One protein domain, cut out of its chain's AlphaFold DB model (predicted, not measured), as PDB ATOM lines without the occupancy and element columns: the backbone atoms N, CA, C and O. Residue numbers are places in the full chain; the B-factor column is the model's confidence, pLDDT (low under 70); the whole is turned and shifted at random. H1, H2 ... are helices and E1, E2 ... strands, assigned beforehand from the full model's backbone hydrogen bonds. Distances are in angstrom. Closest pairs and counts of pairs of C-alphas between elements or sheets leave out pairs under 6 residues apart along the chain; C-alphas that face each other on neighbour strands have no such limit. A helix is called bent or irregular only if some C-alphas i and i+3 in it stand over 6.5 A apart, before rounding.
ATOM      1  N   ALA A  20     601.255 246.743 685.951       49.31
ATOM      2  CA  ALA A  20     601.029 245.390 686.455       49.31
ATOM      3  C   ALA A  20     601.328 245.253 687.956       49.31
ATOM      4  O   ALA A  20     600.461 244.831 688.696       49.31
ATOM      5  N   LYS A  21     602.459 245.736 688.483       48.19
ATOM      6  CA  LYS A  21     602.921 245.333 689.831       48.19
ATOM      7  C   LYS A  21     601.952 245.639 690.995       48.19
ATOM      8  O   LYS A  21     601.863 244.872 691.958       48.19
ATOM      9  N   ALA A  22     601.228 246.761 690.930       46.84
ATOM     10  CA  ALA A  22     600.202 247.105 691.922       46.84
ATOM     11  C   ALA A  22     598.882 246.351 691.673       46.84
ATOM     12  O   ALA A  22     598.232 245.927 692.629       46.84
ATOM     13  N   ALA A  23     598.520 246.137 690.403       57.59
ATOM     14  CA  ALA A  23     597.413 245.262 690.032       57.59
ATOM     15  C   ALA A  23     597.691 243.801 690.436       57.59
ATOM     16  O   ALA A  23     596.785 243.135 690.919       57.59
ATOM     17  N   ASP A  24     598.943 243.352 690.355       69.94
ATOM     18  CA  ASP A  24     599.405 242.006 690.680       69.94
ATOM     19  C   ASP A  24     599.289 241.732 692.177       69.94
ATOM     20  O   ASP A  24     598.844 240.662 692.570       69.94
ATOM     21  N   THR A  25     599.641 242.702 693.031       79.25
ATOM     22  CA  THR A  25     599.597 242.509 694.492       79.25
ATOM     23  C   THR A  25     598.158 242.396 694.996       79.25
ATOM     24  O   THR A  25     597.840 241.522 695.803       79.25
ATOM     25  N   GLU A  26     597.267 243.260 694.511       81.69
ATOM     26  CA  GLU A  26     595.862 243.239 694.916       81.69
ATOM     27  C   GLU A  26     595.112 242.057 694.292       81.69
ATOM     28  O   GLU A  26     594.369 241.374 694.993       81.69
ATOM     29  N   LEU A  27     595.369 241.744 693.015       84.62
ATOM     30  CA  LEU A  27     594.829 240.554 692.355       84.62
ATOM     31  C   LEU A  27     595.312 239.269 693.041       84.62
ATOM     32  O   LEU A  27     594.514 238.361 693.266       84.62
ATOM     33  N   ALA A  28     596.585 239.202 693.444       86.88
ATOM     34  CA  ALA A  28     597.113 238.079 694.212       86.88
ATOM     35  C   ALA A  28     596.430 237.950 695.581       86.88
ATOM     36  O   ALA A  28     596.111 236.833 695.992       86.88
ATOM     37  N   ASN A  29     596.151 239.063 696.272       92.06
ATOM     38  CA  ASN A  29     595.371 239.021 697.509       92.06
ATOM     39  C   ASN A  29     593.942 238.523 697.247       92.06
ATOM     40  O   ASN A  29     593.489 237.600 697.917       92.06
ATOM     41  N   MET A  30     593.265 239.058 696.227       92.12
ATOM     42  CA  MET A  30     591.907 238.651 695.853       92.12
ATOM     43  C   MET A  30     591.784 237.153 695.587       92.12
ATOM     44  O   MET A  30     590.856 236.502 696.070       92.12
ATOM     45  N   LEU A  31     592.740 236.601 694.843       92.38
ATOM     46  CA  LEU A  31     592.756 235.199 694.438       92.38
ATOM     47  C   LEU A  31     593.389 234.273 695.492       92.38
ATOM     48  O   LEU A  31     593.387 233.053 695.325       92.38
ATOM     49  N   SER A  32     593.904 234.816 696.599       94.12
ATOM     50  CA  SER A  32     594.433 234.017 697.702       94.12
ATOM     51  C   SER A  32     593.321 233.206 698.366       94.12
ATOM     52  O   SER A  32     592.269 233.740 698.718       94.12
ATOM     53  N   LYS A  33     593.567 231.910 698.584       93.81
ATOM     54  CA  LYS A  33     592.688 231.010 699.357       93.81
ATOM     55  C   LYS A  33     593.256 230.688 700.748       93.81
ATOM     56  O   LYS A  33     592.890 229.690 701.366       93.81
ATOM     57  N   SER A  34     594.194 231.500 701.239       95.00
ATOM     58  CA  SER A  34     594.801 231.306 702.558       95.00
ATOM     59  C   SER A  34     593.871 231.776 703.671       95.00
ATOM     60  O   SER A  34     593.372 232.900 703.618       95.00
ATOM     61  N   ALA A  35     593.712 230.959 704.714       95.00
ATOM     62  CA  ALA A  35     592.974 231.321 705.925       95.00
ATOM     63  C   ALA A  35     593.842 231.984 707.014       95.00
ATOM     64  O   ALA A  35     593.334 232.424 708.043       95.00
ATOM     65  N   VAL A  36     595.160 232.067 706.808       96.25
ATOM     66  CA  VAL A  36     596.090 232.614 707.806       96.25
ATOM     67  C   VAL A  36     595.773 234.088 708.075       96.25
ATOM     68  O   VAL A  36     595.582 234.868 707.139       96.25
ATOM     69  N   GLY A  37     595.706 234.469 709.352       95.19
ATOM     70  CA  GLY A  37     595.437 235.847 709.774       95.19
ATOM     71  C   GLY A  37     594.016 236.341 709.484       95.19
ATOM     72  O   GLY A  37     593.772 237.543 709.556       95.19
ATOM     73  N   LEU A  38     593.086 235.452 709.115       96.44
ATOM     74  CA  LEU A  38     591.662 235.781 709.091       96.44
ATOM     75  C   LEU A  38     591.146 236.037 710.511       96.44
ATOM     76  O   LEU A  38     591.637 235.444 711.470       96.44
ATOM     77  N   VAL A  39     590.162 236.928 710.631       96.69
ATOM     78  CA  VAL A  39     589.600 237.344 711.919       96.69
ATOM     79  C   VAL A  39     588.159 236.867 712.012       96.69
ATOM     80  O   VAL A  39     587.356 237.105 711.109       96.69
ATOM     81  N   GLU A  40     587.842 236.195 713.113       96.81
ATOM     82  CA  GLU A  40     586.472 235.846 713.468       96.81
ATOM     83  C   GLU A  40     585.739 237.077 714.010       96.81
ATOM     84  O   GLU A  40     586.260 237.845 714.819       96.81
ATOM     85  N   VAL A  41     584.504 237.252 713.562       97.25
ATOM     86  CA  VAL A  41     583.586 238.294 714.003       97.25
ATOM     87  C   VAL A  41     582.423 237.600 714.693       97.25
ATOM     88  O   VAL A  41     581.673 236.852 714.065       97.25
ATOM     89  N   HIS A  42     582.297 237.841 715.995       97.25
ATOM     90  CA  HIS A  42     581.194 237.340 716.808       97.25
ATOM     91  C   HIS A  42     580.042 238.338 716.790       97.25
ATOM     92  O   HIS A  42     580.238 239.524 717.067       97.25
ATOM     93  N   HIS A  43     578.840 237.846 716.513       97.12
ATOM     94  CA  HIS A  43     577.643 238.672 716.418       97.12
ATOM     95  C   HIS A  43     576.739 238.509 717.650       97.12
ATOM     96  O   HIS A  43     576.794 237.476 718.324       97.12
ATOM     97  N   PRO A  44     575.903 239.512 717.988       96.75
ATOM     98  CA  PRO A  44     575.079 239.495 719.205       96.75
ATOM     99  C   PRO A  44     574.042 238.365 719.287       96.75
ATOM    100  O   PRO A  44     573.596 238.006 720.371       96.75
ATOM    101  N   ASP A  45     573.640 237.819 718.146       95.69
ATOM    102  CA  ASP A  45     572.713 236.693 717.980       95.69
ATOM    103  C   ASP A  45     573.420 235.319 718.021       95.69
ATOM    104  O   ASP A  45     572.787 234.284 717.816       95.69
ATOM    105  N   GLY A  46     574.724 235.301 718.318       95.94
ATOM    106  CA  GLY A  46     575.504 234.092 718.559       95.94
ATOM    107  C   GLY A  46     576.122 233.456 717.316       95.94
ATOM    108  O   GLY A  46     576.799 232.436 717.459       95.94
ATOM    109  N   HIS A  47     575.942 234.023 716.118       96.38
ATOM    110  CA  HIS A  47     576.667 233.541 714.942       96.38
ATOM    111  C   HIS A  47     578.103 234.076 714.893       96.38
ATOM    112  O   HIS A  47     578.434 235.122 715.456       96.38
ATOM    113  N   VAL A  48     578.964 233.334 714.197       97.44
ATOM    114  CA  VAL A  48     580.354 233.709 713.933       97.44
ATOM    115  C   VAL A  48     580.541 233.783 712.426       97.44
ATOM    116  O   VAL A  48     580.220 232.835 711.711       97.44
ATOM    117  N   SER A  49     581.050 234.912 711.941       96.81
ATOM    118  CA  SER A  49     581.503 235.067 710.557       96.81
ATOM    119  C   SER A  49     583.012 235.261 710.520       96.81
ATOM    120  O   SER A  49     583.611 235.640 711.518       96.81
ATOM    121  N   VAL A  50     583.635 235.063 709.364       96.88
ATOM    122  CA  VAL A  50     585.067 235.318 709.177       96.88
ATOM    123  C   VAL A  50     585.242 236.464 708.190       96.88
ATOM    124  O   VAL A  50     584.701 236.407 707.086       96.88
ATOM    125  N   ASP A  51     585.994 237.497 708.572       95.75
ATOM    126  CA  ASP A  51     586.377 238.564 707.646       95.75
ATOM    127  C   ASP A  51     587.463 238.052 706.695       95.75
ATOM    128  O   ASP A  51     588.620 237.876 707.089       95.75
ATOM    129  N   LEU A  52     587.067 237.831 705.437       95.94
ATOM    130  CA  LEU A  52     587.918 237.329 704.358       95.94
ATOM    131  C   LEU A  52     588.993 238.329 703.913       95.94
ATOM    132  O   LEU A  52     589.926 237.930 703.215       95.94
ATOM    133  N   GLN A  53     588.909 239.599 704.323       95.62
ATOM    134  CA  GLN A  53     589.901 240.638 704.020       95.62
ATOM    135  C   GLN A  53     590.189 240.760 702.513       95.62
ATOM    136  O   GLN A  53     591.335 240.861 702.070       95.62
ATOM    137  N   GLY A  54     589.125 240.679 701.711       92.56
ATOM    138  CA  GLY A  54     589.200 240.761 700.254       92.56
ATOM    139  C   GLY A  54     589.816 239.543 699.565       92.56
ATOM    140  O   GLY A  54     590.096 239.642 698.382       92.56
ATOM    141  N   ARG A  55     590.033 238.420 700.264       95.31
ATOM    142  CA  ARG A  55     590.522 237.146 699.706       95.31
ATOM    143  C   ARG A  55     589.372 236.244 699.243       95.31
ATOM    144  O   ARG A  55     588.201 236.568 699.421       95.31
ATOM    145  N   PHE A  56     589.709 235.071 698.708       95.25
ATOM    146  CA  PHE A  56     588.775 234.031 698.253       95.25
ATOM    147  C   PHE A  56     587.873 234.419 697.081       95.25
ATOM    148  O   PHE A  56     586.970 233.659 696.732       95.25
ATOM    149  N   MET A  57     588.160 235.525 696.408       93.62
ATOM    150  CA  MET A  57     587.394 235.987 695.260       93.62
ATOM    151  C   MET A  57     587.727 235.179 693.998       93.62
ATOM    152  O   MET A  57     588.636 234.338 693.979       93.62
ATOM    153  N   SER A  58     586.969 235.451 692.942       91.62
ATOM    154  CA  SER A  58     587.282 235.113 691.556       91.62
ATOM    155  C   SER A  58     587.409 236.405 690.745       91.62
ATOM    156  O   SER A  58     586.880 237.453 691.129       91.62
ATOM    157  N   ALA A  59     588.140 236.348 689.634       86.56
ATOM    158  CA  ALA A  59     588.351 237.490 688.757       86.56
ATOM    159  C   ALA A  59     588.073 237.113 687.301       86.56
ATOM    160  O   ALA A  59     588.526 236.075 686.824       86.56
ATOM    161  N   SER A  60     587.366 237.984 686.583       87.44
ATOM    162  CA  SER A  60     587.297 237.937 685.123       87.44
ATOM    163  C   SER A  60     588.437 238.770 684.548       87.44
ATOM    164  O   SER A  60     588.559 239.956 684.865       87.44
ATOM    165  N   LEU A  61     589.265 238.146 683.718       81.50
ATOM    166  CA  LEU A  61     590.396 238.763 683.038       81.50
ATOM    167  C   LEU A  61     590.115 238.818 681.544       81.50
ATOM    168  O   LEU A  61     589.493 237.911 680.998       81.50
ATOM    169  N   ALA A  62     590.600 239.870 680.899       81.06
ATOM    170  CA  ALA A  62     590.616 239.981 679.452       81.06
ATOM    171  C   ALA A  62     591.995 240.459 679.004       81.06
ATOM    172  O   ALA A  62     592.619 241.269 679.697       81.06
ATOM    173  N   ARG A  63     592.458 239.961 677.860       76.56
ATOM    174  CA  ARG A  63     593.685 240.415 677.207       76.56
ATOM    175  C   ARG A  63     593.434 240.649 675.725       76.56
ATOM    176  O   ARG A  63     592.487 240.109 675.160       76.56
ATOM    177  N   ILE A  64     594.284 241.477 675.136       76.00
ATOM    178  CA  ILE A  64     594.317 241.728 673.699       76.00
ATOM    179  C   ILE A  64     595.581 241.047 673.185       76.00
ATOM    180  O   ILE A  64     596.671 241.366 673.667       76.00
ATOM    181  N   ASP A  65     595.423 240.100 672.268       74.06
ATOM    182  CA  ASP A  65     596.535 239.395 671.638       74.06
ATOM    183  C   ASP A  65     597.148 240.233 670.499       74.06
ATOM    184  O   ASP A  65     596.625 241.277 670.099       74.06
ATOM    185  N   SER A  66     598.306 239.806 669.989       75.81
ATOM    186  CA  SER A  66     599.075 240.554 668.976       75.81
ATOM    187  C   SER A  66     598.351 240.725 667.632       75.81
ATOM    188  O   SER A  66     598.672 241.640 666.871       75.81
ATOM    189  N   ASP A  67     597.355 239.886 667.353       78.31
ATOM    190  CA  ASP A  67     596.468 239.955 666.189       78.31
ATOM    191  C   ASP A  67     595.259 240.893 666.396       78.31
ATOM    192  O   ASP A  67     594.472 241.107 665.473       78.31
ATOM    193  N   GLY A  68     595.121 241.479 667.592       75.31
ATOM    194  CA  GLY A  68     594.005 242.340 667.979       75.31
ATOM    195  C   GLY A  68     592.774 241.587 668.494       75.31
ATOM    196  O   GLY A  68     591.767 242.228 668.803       75.31
ATOM    197  N   THR A  69     592.832 240.257 668.610       81.06
ATOM    198  CA  THR A  69     591.757 239.452 669.192       81.06
ATOM    199  C   THR A  69     591.666 239.697 670.699       81.06
ATOM    200  O   THR A  69     592.673 239.864 671.387       81.06
ATOM    201  N   ILE A  70     590.438 239.739 671.225       82.06
ATOM    202  CA  ILE A  70     590.183 239.851 672.664       82.06
ATOM    203  C   ILE A  70     589.843 238.468 673.205       82.06
ATOM    204  O   ILE A  70     588.799 237.907 672.869       82.06
ATOM    205  N   GLU A  71     590.676 237.965 674.108       82.88
ATOM    206  CA  GLU A  71     590.376 236.773 674.892       82.88
ATOM    207  C   GLU A  71     589.957 237.161 676.307       82.88
ATOM    208  O   GLU A  71     590.494 238.100 676.898       82.88
ATOM    209  N   ALA A  72     589.006 236.419 676.876       85.94
ATOM    210  CA  ALA A  72     588.560 236.611 678.249       85.94
ATOM    211  C   ALA A  72     588.382 235.277 678.974       85.94
ATOM    212  O   ALA A  72     587.926 234.291 678.397       85.94
ATOM    213  N   THR A  73     588.710 235.256 680.263       86.94
ATOM    214  CA  THR A  73     588.588 234.069 681.111       86.94
ATOM    215  C   THR A  73     588.217 234.437 682.545       86.94
ATOM    216  O   THR A  73     588.364 235.583 682.966       86.94
ATOM    217  N   CYS A  74     587.736 233.460 683.312       89.94
ATOM    218  CA  CYS A  74     587.548 233.586 684.753       89.94
ATOM    219  C   CYS A  74     588.607 232.756 685.479       89.94
ATOM    220  O   CYS A  74     588.815 231.586 685.162       89.94
ATOM    221  N   VAL A  75     589.260 233.356 686.471       88.25
ATOM    222  CA  VAL A  75     590.310 232.720 687.270       88.25
ATOM    223  C   VAL A  75     590.005 232.827 688.756       88.25
ATOM    224  O   VAL A  75     589.390 233.784 689.228       88.25
ATOM    225  N   GLU A  76     590.469 231.830 689.499       91.31
ATOM    226  CA  GLU A  76     590.283 231.732 690.950       91.31
ATOM    227  C   GLU A  76     591.614 231.621 691.710       91.31
ATOM    228  O   GLU A  76     591.606 231.528 692.936       91.31
ATOM    229  N   SER A  77     592.747 231.640 690.997       87.88
ATOM    230  CA  SER A  77     594.098 231.578 691.558       87.88
ATOM    231  C   SER A  77     595.057 232.514 690.822       87.88
ATOM    232  O   SER A  77     594.904 232.769 689.624       87.88
ATOM    233  N   ALA A  78     596.061 233.013 691.547       86.00
ATOM    234  CA  ALA A  78     597.085 233.898 690.992       86.00
ATOM    235  C   ALA A  78     597.911 233.210 689.891       86.00
ATOM    236  O   ALA A  78     598.197 233.834 688.876       86.00
ATOM    237  N   ASP A  79     598.212 231.916 690.043       84.94
ATOM    238  CA  ASP A  79     598.960 231.154 689.036       84.94
ATOM    239  C   ASP A  79     598.197 231.086 687.706       84.94
ATOM    240  O   ASP A  79     598.754 231.387 686.655       84.94
ATOM    241  N   ARG A  80     596.882 230.811 687.744       83.75
ATOM    242  CA  ARG A  80     596.038 230.811 686.536       83.75
ATOM    243  C   ARG A  80     595.912 232.191 685.902       83.75
ATOM    244  O   ARG A  80     595.832 232.293 684.680       83.75
ATOM    245  N   ALA A  81     595.878 233.241 686.720       84.31
ATOM    246  CA  ALA A  81     595.896 234.613 686.229       84.31
ATOM    247  C   ALA A  81     597.207 234.915 685.489       84.31
ATOM    248  O   ALA A  81     597.173 235.432 684.375       84.31
ATOM    249  N   ALA A  82     598.346 234.550 686.083       82.50
ATOM    250  CA  ALA A  82     599.665 234.755 685.496       82.50
ATOM    251  C   ALA A  82     599.837 233.961 684.194       82.50
ATOM    252  O   ALA A  82     600.267 234.532 683.196       82.50
ATOM    253  N   GLU A  83     599.424 232.690 684.167       83.25
ATOM    254  CA  GLU A  83     599.415 231.860 682.956       83.25
ATOM    255  C   GLU A  83     598.622 232.533 681.826       83.25
ATOM    256  O   GLU A  83     599.159 232.738 680.736       83.25
ATOM    257  N   PHE A  84     597.381 232.962 682.098       82.12
ATOM    258  CA  PHE A  84     596.538 233.634 681.105       82.12
ATOM    259  C   PHE A  84     597.159 234.941 680.601       82.12
ATOM    260  O   PHE A  84     597.104 235.224 679.410       82.12
ATOM    261  N   LEU A  85     597.763 235.739 681.478       78.12
ATOM    262  CA  LEU A  85     598.356 237.020 681.088       78.12
ATOM    263  C   LEU A  85     599.718 236.861 680.389       78.12
ATOM    264  O   LEU A  85     600.095 237.724 679.604       78.12
ATOM    265  N   SER A  86     600.432 235.755 680.627       73.12
ATOM    266  CA  SER A  86     601.713 235.437 679.977       73.12
ATOM    267  C   SER A  86     601.574 234.833 678.573       73.12
ATOM    268  O   SER A  86     602.538 234.816 677.816       73.12
ATOM    269  N   GLY A  87     600.381 234.349 678.207       62.72
ATOM    270  CA  GLY A  87     600.116 233.653 676.943       62.72
ATOM    271  C   GLY A  87     600.135 234.511 675.670       62.72
ATOM    272  O   GLY A  87     599.941 233.954 674.594       62.72
ATOM    273  N   ALA A  88     600.391 235.820 675.763       52.84
ATOM    274  CA  ALA A  88     600.376 236.751 674.626       52.84
ATOM    275  C   ALA A  88     601.404 236.436 673.509       52.84
ATOM    276  O   ALA A  88     601.317 237.025 672.433       52.84
TER     277      ALA A  88
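What this domain is: This is residues 20 to 88 of the 96 residues of an uncharacterized protein of bacterium (UniProt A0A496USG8). A long, narrow shape has a two-stranded hairpin at each end: E1 and E2 make one, and E3 and E4 make the other, with helix H2 over one face of it. Helix H1 lies between the two ends, near the start of H2. The 69 printed residues run H1, E1, E2, E3, E4, H2, a mixed class of two helices and four strands, with both sheets antiparallel. The whole is only just loose, close to extended, with a radius of gyration of the C-alphas of 16.3 A and spans of 57 by 20 by 16 A.

How they stand to each other: H1, residues 20 to 31, and H2, residues 78 to 88, only just touch, with 3 pairs of C-alphas within 8 A, through H1 residues 27 to 31 alone. Their closest C-alphas, of Ala 28 and Ala 78, are 5.3 A apart, and they run opposite ways at a steep tilt of 41 degrees. E1, residues 39 to 42, and E2, residues 48 to 51, form an antiparallel hairpin; N 41 and O 49 are within hydrogen-bond range at 2.8 A. E3, residues 59 to 64, and E4, residues 70 to 75, form another, with N 61 and O 73 at 2.8 A. The closest C-alphas of E3 and H2, of Arg 63 and Leu 85, are 7.0 A apart. E2 and H2 are apart. Each O i to N i+4 pair is within hydrogen-bond range in H1, and 6 of 7 in H2.

Where its parts are: H1 begins at C-alpha 20 (601.029, 245.390, 686.455) and is 15.4 A long. E1 measures 9.7 A, E2 10.0 A, E3 16.7 A and E4 16.3 A. H2, 16.9 A, ends at C-alpha 88 (600.376, 236.751, 674.626) and is only just irregular: C-alphas 85 and 88 are 6.8 A apart.

The domain as a whole: The two farthest C-alphas, of Pro 44 and Asp 67, are 57.2 A apart. The printed part has no cut and no long link. Mean pLDDT of the printed part is 85.3; residues 20 to 24 and 87 to 88 are under 70.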